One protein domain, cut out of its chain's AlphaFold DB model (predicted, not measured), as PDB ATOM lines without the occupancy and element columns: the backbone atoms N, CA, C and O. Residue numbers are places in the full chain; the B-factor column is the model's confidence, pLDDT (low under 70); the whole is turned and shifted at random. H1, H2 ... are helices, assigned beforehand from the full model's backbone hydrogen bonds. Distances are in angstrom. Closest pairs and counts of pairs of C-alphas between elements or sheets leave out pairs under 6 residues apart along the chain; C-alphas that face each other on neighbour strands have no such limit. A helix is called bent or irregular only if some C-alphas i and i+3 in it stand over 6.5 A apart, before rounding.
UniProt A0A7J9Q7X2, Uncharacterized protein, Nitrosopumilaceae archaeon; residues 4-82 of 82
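Overview. This is residues 4 to 82 of the 82 residues of an uncharacterized protein of Nitrosopumilaceae archaeon (UniProt A0A7J9Q7X2). A helical hairpin, H1 and H2, has a long, bent third helix, H3, folded over it: arm H3a crosses the hairpin near its turn, and arm H3b runs back loosely beside H1. A long loop, residues 39 to 53, leads from the end of H2 back to H3a. The printed part has 79 residues with three named helices, in the order H1, H2, H3, and no named strand; its class is all helix. It is compact, with a radius of gyration of the C-alphas of 12.4 A, and elongated, spanning 40 by 23 by 18 A.

Arrangement. Begin with H1, residues 4 to 23, which touches H2, residues 26 to 38. They form a hairpin, opposite ways at a shallow tilt of 15 degrees; their closest C-alphas, Ala 20 and Phe 26, are 4.5 A apart. H3, residues 54 to 81, was assigned as one helix by its hydrogen bonds but is bent: C-alphas 63 and 66 are 7.5 A apart, and arms H3a, residues 54 to 63, and H3b, residues 66 to 81, stand at a steep tilt of 53 degrees. Residues 26 to 30 of H2 touch H3a at a steep tilt of 59 degrees; the closest C-alphas, Phe 26 and Ala 57, are 5.4 A apart. H1 only just touches H3b, with 3 pairs of C-alphas within 8 A, the closest Ile 10 and Ile 72 at 7.3 A; they run opposite ways at a shallow tilt of 16 degrees. H2 and H3b are apart. In H1, H2, H3a and H3b every O i to N i+4 pair is within hydrogen-bond range.

Along the chain. Find C-alpha 4 at (116.346, 86.903, 9.419); from there H1 runs 27.8 A to residue 23. H2 covers 18.8 A from residue 26 to 38. Arm H3a measures 14.1 A, and H3b runs 23.3 A to C-alpha 81 at (105.074, 78.753, 11.103).

Size, cuts and confidence. The C-alphas farthest apart, those of Asp 55 and Ser 82, are 40.1 A apart. The printed part has no cut; the link from H1 to H2 is tight and that from H2 to H3 is long, 15 residues. The mean pLDDT of the printed part is 87.8, and residue 82, the chain's last, is under 70.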
ATOM      1  N   LYS A   4     114.962  86.425   9.293       91.00
ATOM      2  CA  LYS A   4     116.346  86.903   9.419       91.00
ATOM      3  C   LYS A   4     116.423  88.370   9.857       91.00
ATOM      4  O   LYS A   4     117.280  88.720  10.666       91.00
ATOM      5  N   GLU A   5     115.568  89.222   9.294       91.31
ATOM      6  CA  GLU A   5     115.474  90.636   9.687       91.31
ATOM      7  C   GLU A   5     115.013  90.758  11.140       91.31
ATOM      8  O   GLU A   5     115.618  91.504  11.903       91.31
ATOM      9  N   PHE A   6     114.016  89.958  11.535       90.94
ATOM     10  CA  PHE A   6     113.549  89.898  12.915       90.94
ATOM     11  C   PHE A   6     114.657  89.445  13.870       90.94
ATOM     12  O   PHE A   6     114.982  90.172  14.800       90.94
ATOM     13  N   ASP A   7     115.303  88.305  13.609       90.25
ATOM     14  CA  ASP A   7     116.381  87.787  14.461       90.25
ATOM     15  C   ASP A   7     117.515  88.820  14.631       90.25
ATOM     16  O   ASP A   7     118.007  89.028  15.737       90.25
ATOM     17  N   THR A   8     117.863  89.554  13.566       93.19
ATOM     18  CA  THR A   8     118.875  90.626  13.628       93.19
ATOM     19  C   THR A   8     118.440  91.789  14.527       93.19
ATOM     20  O   THR A   8     119.261  92.335  15.269       93.19
ATOM     21  N   LEU A   9     117.170  92.194  14.457       91.94
ATOM     22  CA  LEU A   9     116.607  93.243  15.310       91.94
ATOM     23  C   LEU A   9     116.611  92.809  16.785       91.94
ATOM     24  O   LEU A   9     117.041  93.557  17.663       91.94
ATOM     25  N   ILE A  10     116.219  91.563  17.045       90.19
ATOM     26  CA  ILE A  10     116.172  90.979  18.388       90.19
ATOM     27  C   ILE A  10     117.554  90.846  19.020       90.19
ATOM     28  O   ILE A  10     117.709  91.142  20.210       90.19
ATOM     29  N   ASP A  11     118.571  90.466  18.250       91.56
ATOM     30  CA  ASP A  11     119.948  90.411  18.742       91.56
ATOM     31  C   ASP A  11     120.410  91.792  19.238       91.56
ATOM     32  O   ASP A  11     121.013  91.909  20.307       91.56
ATOM     33  N   ARG A  12     120.060  92.871  18.521       91.75
ATOM     34  CA  ARG A  12     120.379  94.249  18.936       91.75
ATOM     35  C   ARG A  12     119.638  94.662  20.204       91.75
ATOM     36  O   ARG A  12     120.253  95.234  21.102       91.75
ATOM     37  N   MET A  13     118.342  94.361  20.299       90.56
ATOM     38  CA  MET A  13     117.551  94.650  21.502       90.56
ATOM     39  C   MET A  13     118.086  93.891  22.723       90.56
ATOM     40  O   MET A  13     118.177  94.450  23.816       90.56
ATOM     41  N   THR A  14     118.509  92.640  22.532       89.81
ATOM     42  CA  THR A  14     119.111  91.816  23.589       89.81
ATOM     43  C   THR A  14     120.432  92.413  24.063       89.81
ATOM     44  O   THR A  14     120.623  92.595  25.264       89.81
ATOM     45  N   LEU A  15     121.305  92.828  23.138       91.75
ATOM     46  CA  LEU A  15     122.555  93.512  23.477       91.75
ATOM     47  C   LEU A  15     122.322  94.824  24.243       91.75
ATOM     48  O   LEU A  15     123.090  95.147  25.155       91.75
ATOM     49  N   ALA A  16     121.269  95.576  23.911       91.56
ATOM     50  CA  ALA A  16     120.903  96.785  24.642       91.56
ATOM     51  C   ALA A  16     120.484  96.459  26.084       91.56
ATOM     52  O   ALA A  16     120.980  97.087  27.023       91.56
ATOM     53  N   LEU A  17     119.636  95.446  26.284       89.31
ATOM     54  CA  LEU A  17     119.223  94.986  27.617       89.31
ATOM     55  C   LEU A  17     120.409  94.471  28.446       89.31
ATOM     56  O   LEU A  17     120.563  94.850  29.607       89.31
ATOM     57  N   ASP A  18     121.291  93.675  27.846       90.75
ATOM     58  CA  ASP A  18     122.491  93.170  28.517       90.75
ATOM     59  C   ASP A  18     123.444  94.311  28.898       90.75
ATOM     60  O   ASP A  18     124.020  94.302  29.987       90.75
ATOM     61  N   SER A  19     123.580  95.332  28.048       90.38
ATOM     62  CA  SER A  19     124.380  96.528  28.358       90.38
ATOM     63  C   SER A  19     123.781  97.330  29.518       90.38
ATOM     64  O   SER A  19     124.523  97.819  30.375       90.38
ATOM     65  N   ALA A  20     122.448  97.409  29.611       90.81
ATOM     66  CA  ALA A  20     121.772  98.041  30.743       90.81
ATOM     67  C   ALA A  20     122.095  97.304  32.048       90.81
ATOM     68  O   ALA A  20     122.548  97.909  33.020       90.81
ATOM     69  N   ASN A  21     121.907  95.983  32.043       88.19
ATOM     70  CA  ASN A  21     122.014  95.146  33.232       88.19
ATOM     71  C   ASN A  21     123.463  94.946  33.702       88.19
ATOM     72  O   ASN A  21     123.714  94.943  34.907       88.19
ATOM     73  N   ASN A  22     124.419  94.820  32.778       92.00
ATOM     74  CA  ASN A  22     125.809  94.498  33.112       92.00
ATOM     75  C   ASN A  22     126.703  95.734  33.268       92.00
ATOM     76  O   ASN A  22     127.654  95.701  34.048       92.00
ATOM     77  N   LEU A  23     126.426  96.812  32.527       92.81
ATOM     78  CA  LEU A  23     127.271  98.013  32.498       92.81
ATOM     79  C   LEU A  23     126.594  99.238  33.128       92.81
ATOM     80  O   LEU A  23     127.215 100.294  33.219       92.81
ATOM     81  N   GLY A  24     125.333  99.119  33.553       91.19
ATOM     82  CA  GLY A  24     124.562 100.229  34.115       91.19
ATOM     83  C   GLY A  24     124.168 101.294  33.088       91.19
ATOM     84  O   GLY A  24     123.818 102.408  33.472       91.19
ATOM     85  N   GLN A  25     124.221 100.984  31.789       92.12
ATOM     86  CA  GLN A  25     123.960 101.927  30.692       92.12
ATOM     87  C   GLN A  25     122.457 102.114  30.406       92.12
ATOM     88  O   GLN A  25     122.036 102.118  29.254       92.12
ATOM     89  N   PHE A  26     121.635 102.267  31.448       91.94
ATOM     90  CA  PHE A  26     120.170 102.224  31.344       91.94
ATOM     91  C   PHE A  26     119.591 103.223  30.332       91.94
ATOM     92  O   PHE A  26     118.857 102.807  29.443       91.94
ATOM     93  N   THR A  27     119.958 104.505  30.404       92.50
ATOM     94  CA  THR A  27     119.438 105.539  29.490       92.50
ATOM     95  C   THR A  27     119.778 105.235  28.027       92.50
ATOM     96  O   THR A  27     118.908 105.262  27.162       92.50
ATOM     97  N   THR A  28     121.033 104.874  27.738       92.50
ATOM     98  CA  THR A  28     121.465 104.503  26.380       92.50
ATOM     99  C   THR A  28     120.713 103.277  25.874       92.50
ATOM    100  O   THR A  28     120.243 103.259  24.740       92.50
ATOM    101  N   SER A  29     120.570 102.258  26.718       91.56
ATOM    102  CA  SER A  29     119.864 101.034  26.366       91.56
ATOM    103  C   SER A  29     118.386 101.273  26.080       91.56
ATOM    104  O   SER A  29     117.876 100.730  25.107       91.56
ATOM    105  N   VAL A  30     117.704 102.104  26.872       91.19
ATOM    106  CA  VAL A  30     116.290 102.428  26.638       91.19
ATOM    107  C   VAL A  30     116.103 103.243  25.359       91.19
ATOM    108  O   VAL A  30     115.173 102.956  24.614       91.19
ATOM    109  N   LYS A  31     117.017 104.162  25.025       91.50
ATOM    110  CA  LYS A  31     117.003 104.861  23.725       91.50
ATOM    111  C   LYS A  31     117.150 103.900  22.546       91.50
ATOM    112  O   LYS A  31     116.406 104.000  21.576       91.50
ATOM    113  N   ILE A  32     118.082 102.948  22.634       91.06
ATOM    114  CA  ILE A  32     118.241 101.919  21.597       91.06
ATOM    115  C   ILE A  32     116.966 101.079  21.504       91.06
ATOM    116  O   ILE A  32     116.475 100.850  20.406       91.06
ATOM    117  N   LEU A  33     116.398 100.649  22.634       90.31
ATOM    118  CA  LEU A  33     115.146  99.891  22.640       90.31
ATOM    119  C   LEU A  33     113.997 100.683  22.014       90.31
ATOM    120  O   LEU A  33     113.230 100.094  21.268       90.31
ATOM    121  N   PHE A  34     113.900 101.988  22.274       89.81
ATOM    122  CA  PHE A  34     112.895 102.866  21.675       89.81
ATOM    123  C   PHE A  34     113.030 102.919  20.150       89.81
ATOM    124  O   PHE A  34     112.060 102.672  19.443       89.81
ATOM    125  N   GLN A  35     114.245 103.123  19.638       90.12
ATOM    126  CA  GLN A  35     114.511 103.131  18.192       90.12
ATOM    127  C   GLN A  35     114.204 101.777  17.538       90.12
ATOM    128  O   GLN A  35     113.561 101.714  16.498       90.12
ATOM    129  N   MET A  36     114.633 100.677  18.163       89.12
ATOM    130  CA  MET A  36     114.395  99.327  17.638       89.12
ATOM    131  C   MET A  36     112.912  98.940  17.707       89.12
ATOM    132  O   MET A  36     112.441  98.150  16.893       89.12
ATOM    133  N   ASN A  37     112.165  99.500  18.660       88.12
ATOM    134  CA  ASN A  37     110.730  99.290  18.784       88.12
ATOM    135  C   ASN A  37     109.961  99.844  17.578       88.12
ATOM    136  O   ASN A  37     108.988  99.227  17.168       88.12
ATOM    137  N   GLU A  38     110.419 100.935  16.958       88.12
ATOM    138  CA  GLU A  38     109.806 101.470  15.730       88.12
ATOM    139  C   GLU A  38     109.990 100.544  14.515       88.12
ATOM    140  O   GLU A  38     109.215 100.605  13.561       88.12
ATOM    141  N   GLU A  39     110.996  99.663  14.541       89.38
ATOM    142  CA  GLU A  39     111.225  98.658  13.494       89.38
ATOM    143  C   GLU A  39     110.383  97.385  13.698       89.38
ATOM    144  O   GLU A  39     110.295  96.545  12.793       89.38
ATOM    145  N   LEU A  40     109.766  97.217  14.875       86.44
ATOM    146  CA  LEU A  40     108.876  96.092  15.138       86.44
ATOM    147  C   LEU A  40     107.544  96.266  14.389       86.44
ATOM    148  O   LEU A  40     107.054  97.387  14.235       86.44
ATOM    149  N   PRO A  41     106.918  95.156  13.962       85.81
ATOM    150  CA  PRO A  41     105.523  95.144  13.534       85.81
ATOM    151  C   PRO A  41     104.595  95.795  14.565       85.81
ATOM    152  O   PRO A  41     104.775  95.584  15.765       85.81
ATOM    153  N   ASP A  42     103.579  96.522  14.094       85.25
ATOM    154  CA  ASP A  42     102.643  97.295  14.925       85.25
ATOM    155  C   ASP A  42     102.032  96.495  16.091       85.25
ATOM    156  O   ASP A  42     101.809  97.039  17.168       85.25
ATOM    157  N   ASP A  43     101.774  95.195  15.909       82.00
ATOM    158  CA  ASP A  43     101.187  94.323  16.936       82.00
ATOM    159  C   ASP A  43     102.163  93.922  18.057       82.00
ATOM    160  O   ASP A  43     101.744  93.339  19.059       82.00
ATOM    161  N   LEU A  44     103.450  94.241  17.903       80.19
ATOM    162  CA  LEU A  44     104.519  93.969  18.867       80.19
ATOM    163  C   LEU A  44     105.154  95.223  19.452       80.19
ATOM    164  O   LEU A  44     105.933  95.108  20.403       80.19
ATOM    165  N   GLN A  45     104.877  96.395  18.880       85.44
ATOM    166  CA  GLN A  45     105.438  97.640  19.375       85.44
ATOM    167  C   GLN A  45     104.989  97.868  20.819       85.44
ATOM    168  O   GLN A  45     103.804  97.860  21.156       85.44
ATOM    169  N   LEU A  46     105.956  98.092  21.697       80.62
ATOM    170  CA  LEU A  46     105.702  98.581  23.036       80.62
ATOM    171  C   LEU A  46     105.285 100.050  22.982       80.62
ATOM    172  O   LEU A  46     105.875 100.853  22.264       80.62
ATOM    173  N   SER A  47     104.323 100.420  23.819       82.06
ATOM    174  CA  SER A  47     103.934 101.815  24.006       82.06
ATOM    175  C   SER A  47     104.736 102.428  25.151       82.06
ATOM    176  O   SER A  47     104.371 102.271  26.317       82.06
ATOM    177  N   PHE A  48     105.818 103.131  24.826       83.94
ATOM    178  CA  PHE A  48     106.592 103.923  25.781       83.94
ATOM    179  C   PHE A  48     107.232 105.130  25.094       83.94
ATOM    180  O   PHE A  48     107.421 105.120  23.883       83.94
ATOM    181  N   GLU A  49     107.526 106.171  25.869       84.62
ATOM    182  CA  GLU A  49     108.224 107.373  25.400       84.62
ATOM    183  C   GLU A  49     109.744 107.216  25.542       84.62
ATOM    184  O   GLU A  49     110.227 106.313  26.232       84.62
ATOM    185  N   GLU A  50     110.511 108.106  24.910       84.44
ATOM    186  CA  GLU A  50     111.952 108.183  25.148       84.44
ATOM    187  C   GLU A  50     112.215 108.555  26.617       84.44
ATOM    188  O   GLU A  50     111.693 109.545  27.127       84.44
ATOM    189  N   ILE A  51     113.019 107.742  27.310       90.25
ATOM    190  CA  ILE A  51     113.319 107.926  28.733       90.25
ATOM    191  C   ILE A  51     114.751 108.431  28.885       90.25
ATOM    192  O   ILE A  51     115.710 107.694  28.640       90.25
ATOM    193  N   ASP A  52     114.886 109.680  29.324       87.19
ATOM    194  CA  ASP A  52     116.180 110.332  29.552       87.19
ATOM    195  C   ASP A  52     116.663 110.244  31.004       87.19
ATOM    196  O   ASP A  52     117.869 110.328  31.261       87.19
ATOM    197  N   ASP A  53     115.749 110.043  31.955       92.75
ATOM    198  CA  ASP A  53     116.099 109.897  33.363       92.75
ATOM    199  C   ASP A  53     116.692 108.497  33.649       92.75
ATOM    200  O   ASP A  53     116.102 107.479  33.269       92.75
ATOM    201  N   PRO A  54     117.867 108.398  34.300       89.81
ATOM    202  CA  PRO A  54     118.507 107.113  34.581       89.81
ATOM    203  C   PRO A  54     117.719 106.181  35.512       89.81
ATOM    204  O   PRO A  54     117.788 104.959  35.339       89.81
ATOM    205  N   ASP A  55     117.004 106.718  36.504       92.38
ATOM    206  CA  ASP A  55     116.233 105.920  37.463       92.38
ATOM    207  C   ASP A  55     114.939 105.403  36.824       92.38
ATOM    208  O   ASP A  55     114.582 104.228  37.004       92.38
ATOM    209  N   ASP A  56     114.298 106.224  35.994       93.12
ATOM    210  CA  ASP A  56     113.157 105.812  35.178       93.12
ATOM    211  C   ASP A  56     113.577 104.772  34.135       93.12
ATOM    212  O   ASP A  56     112.923 103.736  33.999       93.12
ATOM    213  N   ALA A  57     114.714 104.966  33.457       91.88
ATOM    214  CA  ALA A  57     115.229 104.013  32.473       91.88
ATOM    215  C   ALA A  57     115.548 102.657  33.121       91.88
ATOM    216  O   ALA A  57     115.218 101.592  32.591       91.88
ATOM    217  N   LYS A  58     116.142 102.676  34.317       92.69
ATOM    218  CA  LYS A  58     116.403 101.467  35.104       92.69
ATOM    219  C   LYS A  58     115.117 100.768  35.531       92.69
ATOM    220  O   LYS A  58     115.043  99.536  35.474       92.69
ATOM    221  N   SER A  59     114.119 101.530  35.966       92.31
ATOM    222  CA  SER A  59     112.807 101.000  36.347       92.31
ATOM    223  C   SER A  59     112.096 100.384  35.144       92.31
ATOM    224  O   SER A  59     111.583  99.270  35.236       92.31
ATOM    225  N   PHE A  60     112.148 101.050  33.990       90.69
ATOM    226  CA  PHE A  60     111.597 100.559  32.734       90.69
ATOM    227  C   PHE A  60     112.206  99.217  32.327       90.69
ATOM    228  O   PHE A  60     111.455  98.268  32.101       90.69
ATOM    229  N   VAL A  61     113.541  99.114  32.278       87.88
ATOM    230  CA  VAL A  61     114.229  97.867  31.902       87.88
ATOM    231  C   VAL A  61     113.788  96.729  32.818       87.88
ATOM    232  O   VAL A  61     113.316  95.705  32.336       87.88
ATOM    233  N   LYS A  62     113.831  96.926  34.141       88.81
ATOM    234  CA  LYS A  62     113.446  95.885  35.107       88.81
ATOM    235  C   LYS A  62     111.994  95.436  34.974       88.81
ATOM    236  O   LYS A  62     111.713  94.246  35.092       88.81
ATOM    237  N   ASN A  63     111.084  96.378  34.752       88.50
ATOM    238  CA  ASN A  63     109.655  96.090  34.698       88.50
ATOM    239  C   ASN A  63     109.247  95.418  33.380       88.50
ATOM    240  O   ASN A  63     108.276  94.664  33.360       88.50
ATOM    241  N   ASN A  64     109.983  95.667  32.293       82.81
ATOM    242  CA  ASN A  64     109.589  95.240  30.952       82.81
ATOM    243  C   ASN A  64     110.469  94.135  30.362       82.81
ATOM    244  O   ASN A  64     110.057  93.517  29.385       82.81
ATOM    245  N   GLU A  65     111.636  93.826  30.937       82.44
ATOM    246  CA  GLU A  65     112.580  92.847  30.374       82.44
ATOM    247  C   GLU A  65     111.937  91.471  30.136       82.44
ATOM    248  O   GLU A  65     112.110  90.872  29.075       82.44
ATOM    249  N   SER A  66     111.166  90.967  31.104       82.88
ATOM    250  CA  SER A  66     110.503  89.662  30.967       82.88
ATOM    251  C   SER A  66     109.390  89.691  29.915       82.88
ATOM    252  O   SER A  66     109.281  88.759  29.117       82.88
ATOM    253  N   SER A  67     108.605  90.769  29.873       80.75
ATOM    254  CA  SER A  67     107.534  90.967  28.888       80.75
ATOM    255  C   SER A  67     108.090  91.077  27.467       80.75
ATOM    256  O   SER A  67     107.576  90.429  26.559       80.75
ATOM    257  N   LEU A  68     109.190  91.816  27.293       79.00
ATOM    258  CA  LEU A  68     109.936  91.922  26.039       79.00
ATOM    259  C   LEU A  68     110.411  90.551  25.565       79.00
ATOM    260  O   LEU A  68     110.091  90.138  24.453       79.00
ATOM    261  N   LYS A  69     111.114  89.805  26.423       82.56
ATOM    262  CA  LYS A  69     111.612  88.461  26.091       82.56
ATOM    263  C   LYS A  69     110.487  87.511  25.675       82.56
ATOM    264  O   LYS A  69     110.665  86.721  24.748       82.56
ATOM    265  N   PHE A  70     109.336  87.588  26.339       83.19
ATOM    266  CA  PHE A  70     108.170  86.779  26.000       83.19
ATOM    267  C   PHE A  70     107.573  87.157  24.636       83.19
ATOM    268  O   PHE A  70     107.425  86.285  23.782       83.19
ATOM    269  N   ALA A  71     107.293  88.444  24.403       78.75
ATOM    270  CA  ALA A  71     106.718  88.928  23.146       78.75
ATOM    271  C   ALA A  71     107.609  88.599  21.935       78.75
ATOM    272  O   ALA A  71     107.125  88.141  20.898       78.75
ATOM    273  N   ILE A  72     108.925  88.749  22.103       83.06
ATOM    274  CA  ILE A  72     109.936  88.391  21.105       83.06
ATOM    275  C   ILE A  72     109.841  86.913  20.722       83.06
ATOM    276  O   ILE A  72     109.831  86.569  19.539       83.06
ATOM    277  N   ARG A  73     109.775  86.030  21.724       85.81
ATOM    278  CA  ARG A  73     109.694  84.586  21.505       85.81
ATOM    279  C   ARG A  73     108.421  84.210  20.750       85.81
ATOM    280  O   ARG A  73     108.509  83.499  19.753       85.81
ATOM    281  N   GLU A  74     107.271  84.700  21.210       83.50
ATOM    282  CA  GLU A  74     105.965  84.432  20.597       83.50
ATOM    283  C   GLU A  74     105.951  84.805  19.112       83.50
ATOM    284  O   GLU A  74     105.506  84.029  18.265       83.50
ATOM    285  N   TYR A  75     106.480  85.977  18.765       81.81
ATOM    286  CA  TYR A  75     106.500  86.404  17.373       81.81
ATOM    287  C   TYR A  75     107.482  85.610  16.515       81.81
ATOM    288  O   TYR A  75     107.176  85.279  15.368       81.81
ATOM    289  N   ARG A  76     108.637  85.236  17.075       85.75
ATOM    290  CA  ARG A  76     109.582  84.355  16.386       85.75
ATOM    291  C   ARG A  76     108.919  83.038  15.989       85.75
ATOM    292  O   ARG A  76     109.075  82.592  14.857       85.75
ATOM    293  N   GLU A  77     108.166  82.439  16.910       87.06
ATOM    294  CA  GLU A  77     107.434  81.195  16.665       87.06
ATOM    295  C   GLU A  77     106.395  81.378  15.542       87.06
ATOM    296  O   GLU A  77     106.314  80.535  14.649       87.06
ATOM    297  N   ARG A  78     105.678  82.512  15.499       85.81
ATOM    298  CA  ARG A  78     104.744  82.834  14.400       85.81
ATOM    299  C   ARG A  78     105.438  82.910  13.040       85.81
ATOM    300  O   ARG A  78     104.931  82.333  12.083       85.81
ATOM    301  N   LEU A  79     106.595  83.570  12.957       84.62
ATOM    302  CA  LEU A  79     107.370  83.691  11.713       84.62
ATOM    303  C   LEU A  79     107.974  82.366  11.228       84.62
ATOM    304  O   LEU A  79     108.277  82.231  10.047       84.62
ATOM    305  N   MET A  80     108.194  81.396  12.119       87.56
ATOM    306  CA  MET A  80     108.654  80.054  11.735       87.56
ATOM    307  C   MET A  80     107.524  79.170  11.189       87.56
ATOM    308  O   MET A  80     107.799  78.186  10.504       87.56
ATOM    309  N   LEU A  81     106.271  79.487  11.529       84.25
ATOM    310  CA  LEU A  81     105.074  78.753  11.103       84.25
ATOM    311  C   LEU A  81     104.431  79.325   9.827       84.25
ATOM    312  O   LEU A  81     103.544  78.678   9.268       84.25
ATOM    313  N   SER A  82     104.850  80.520   9.398       66.56
ATOM    314  CA  SER A  82     104.430  81.200   8.162       66.56
ATOM    315  C   SER A  82     105.302  80.828   6.969       66.56
ATOM    316  O   SER A  82     104.734  80.593   5.882       66.56
TER     317      SER A  82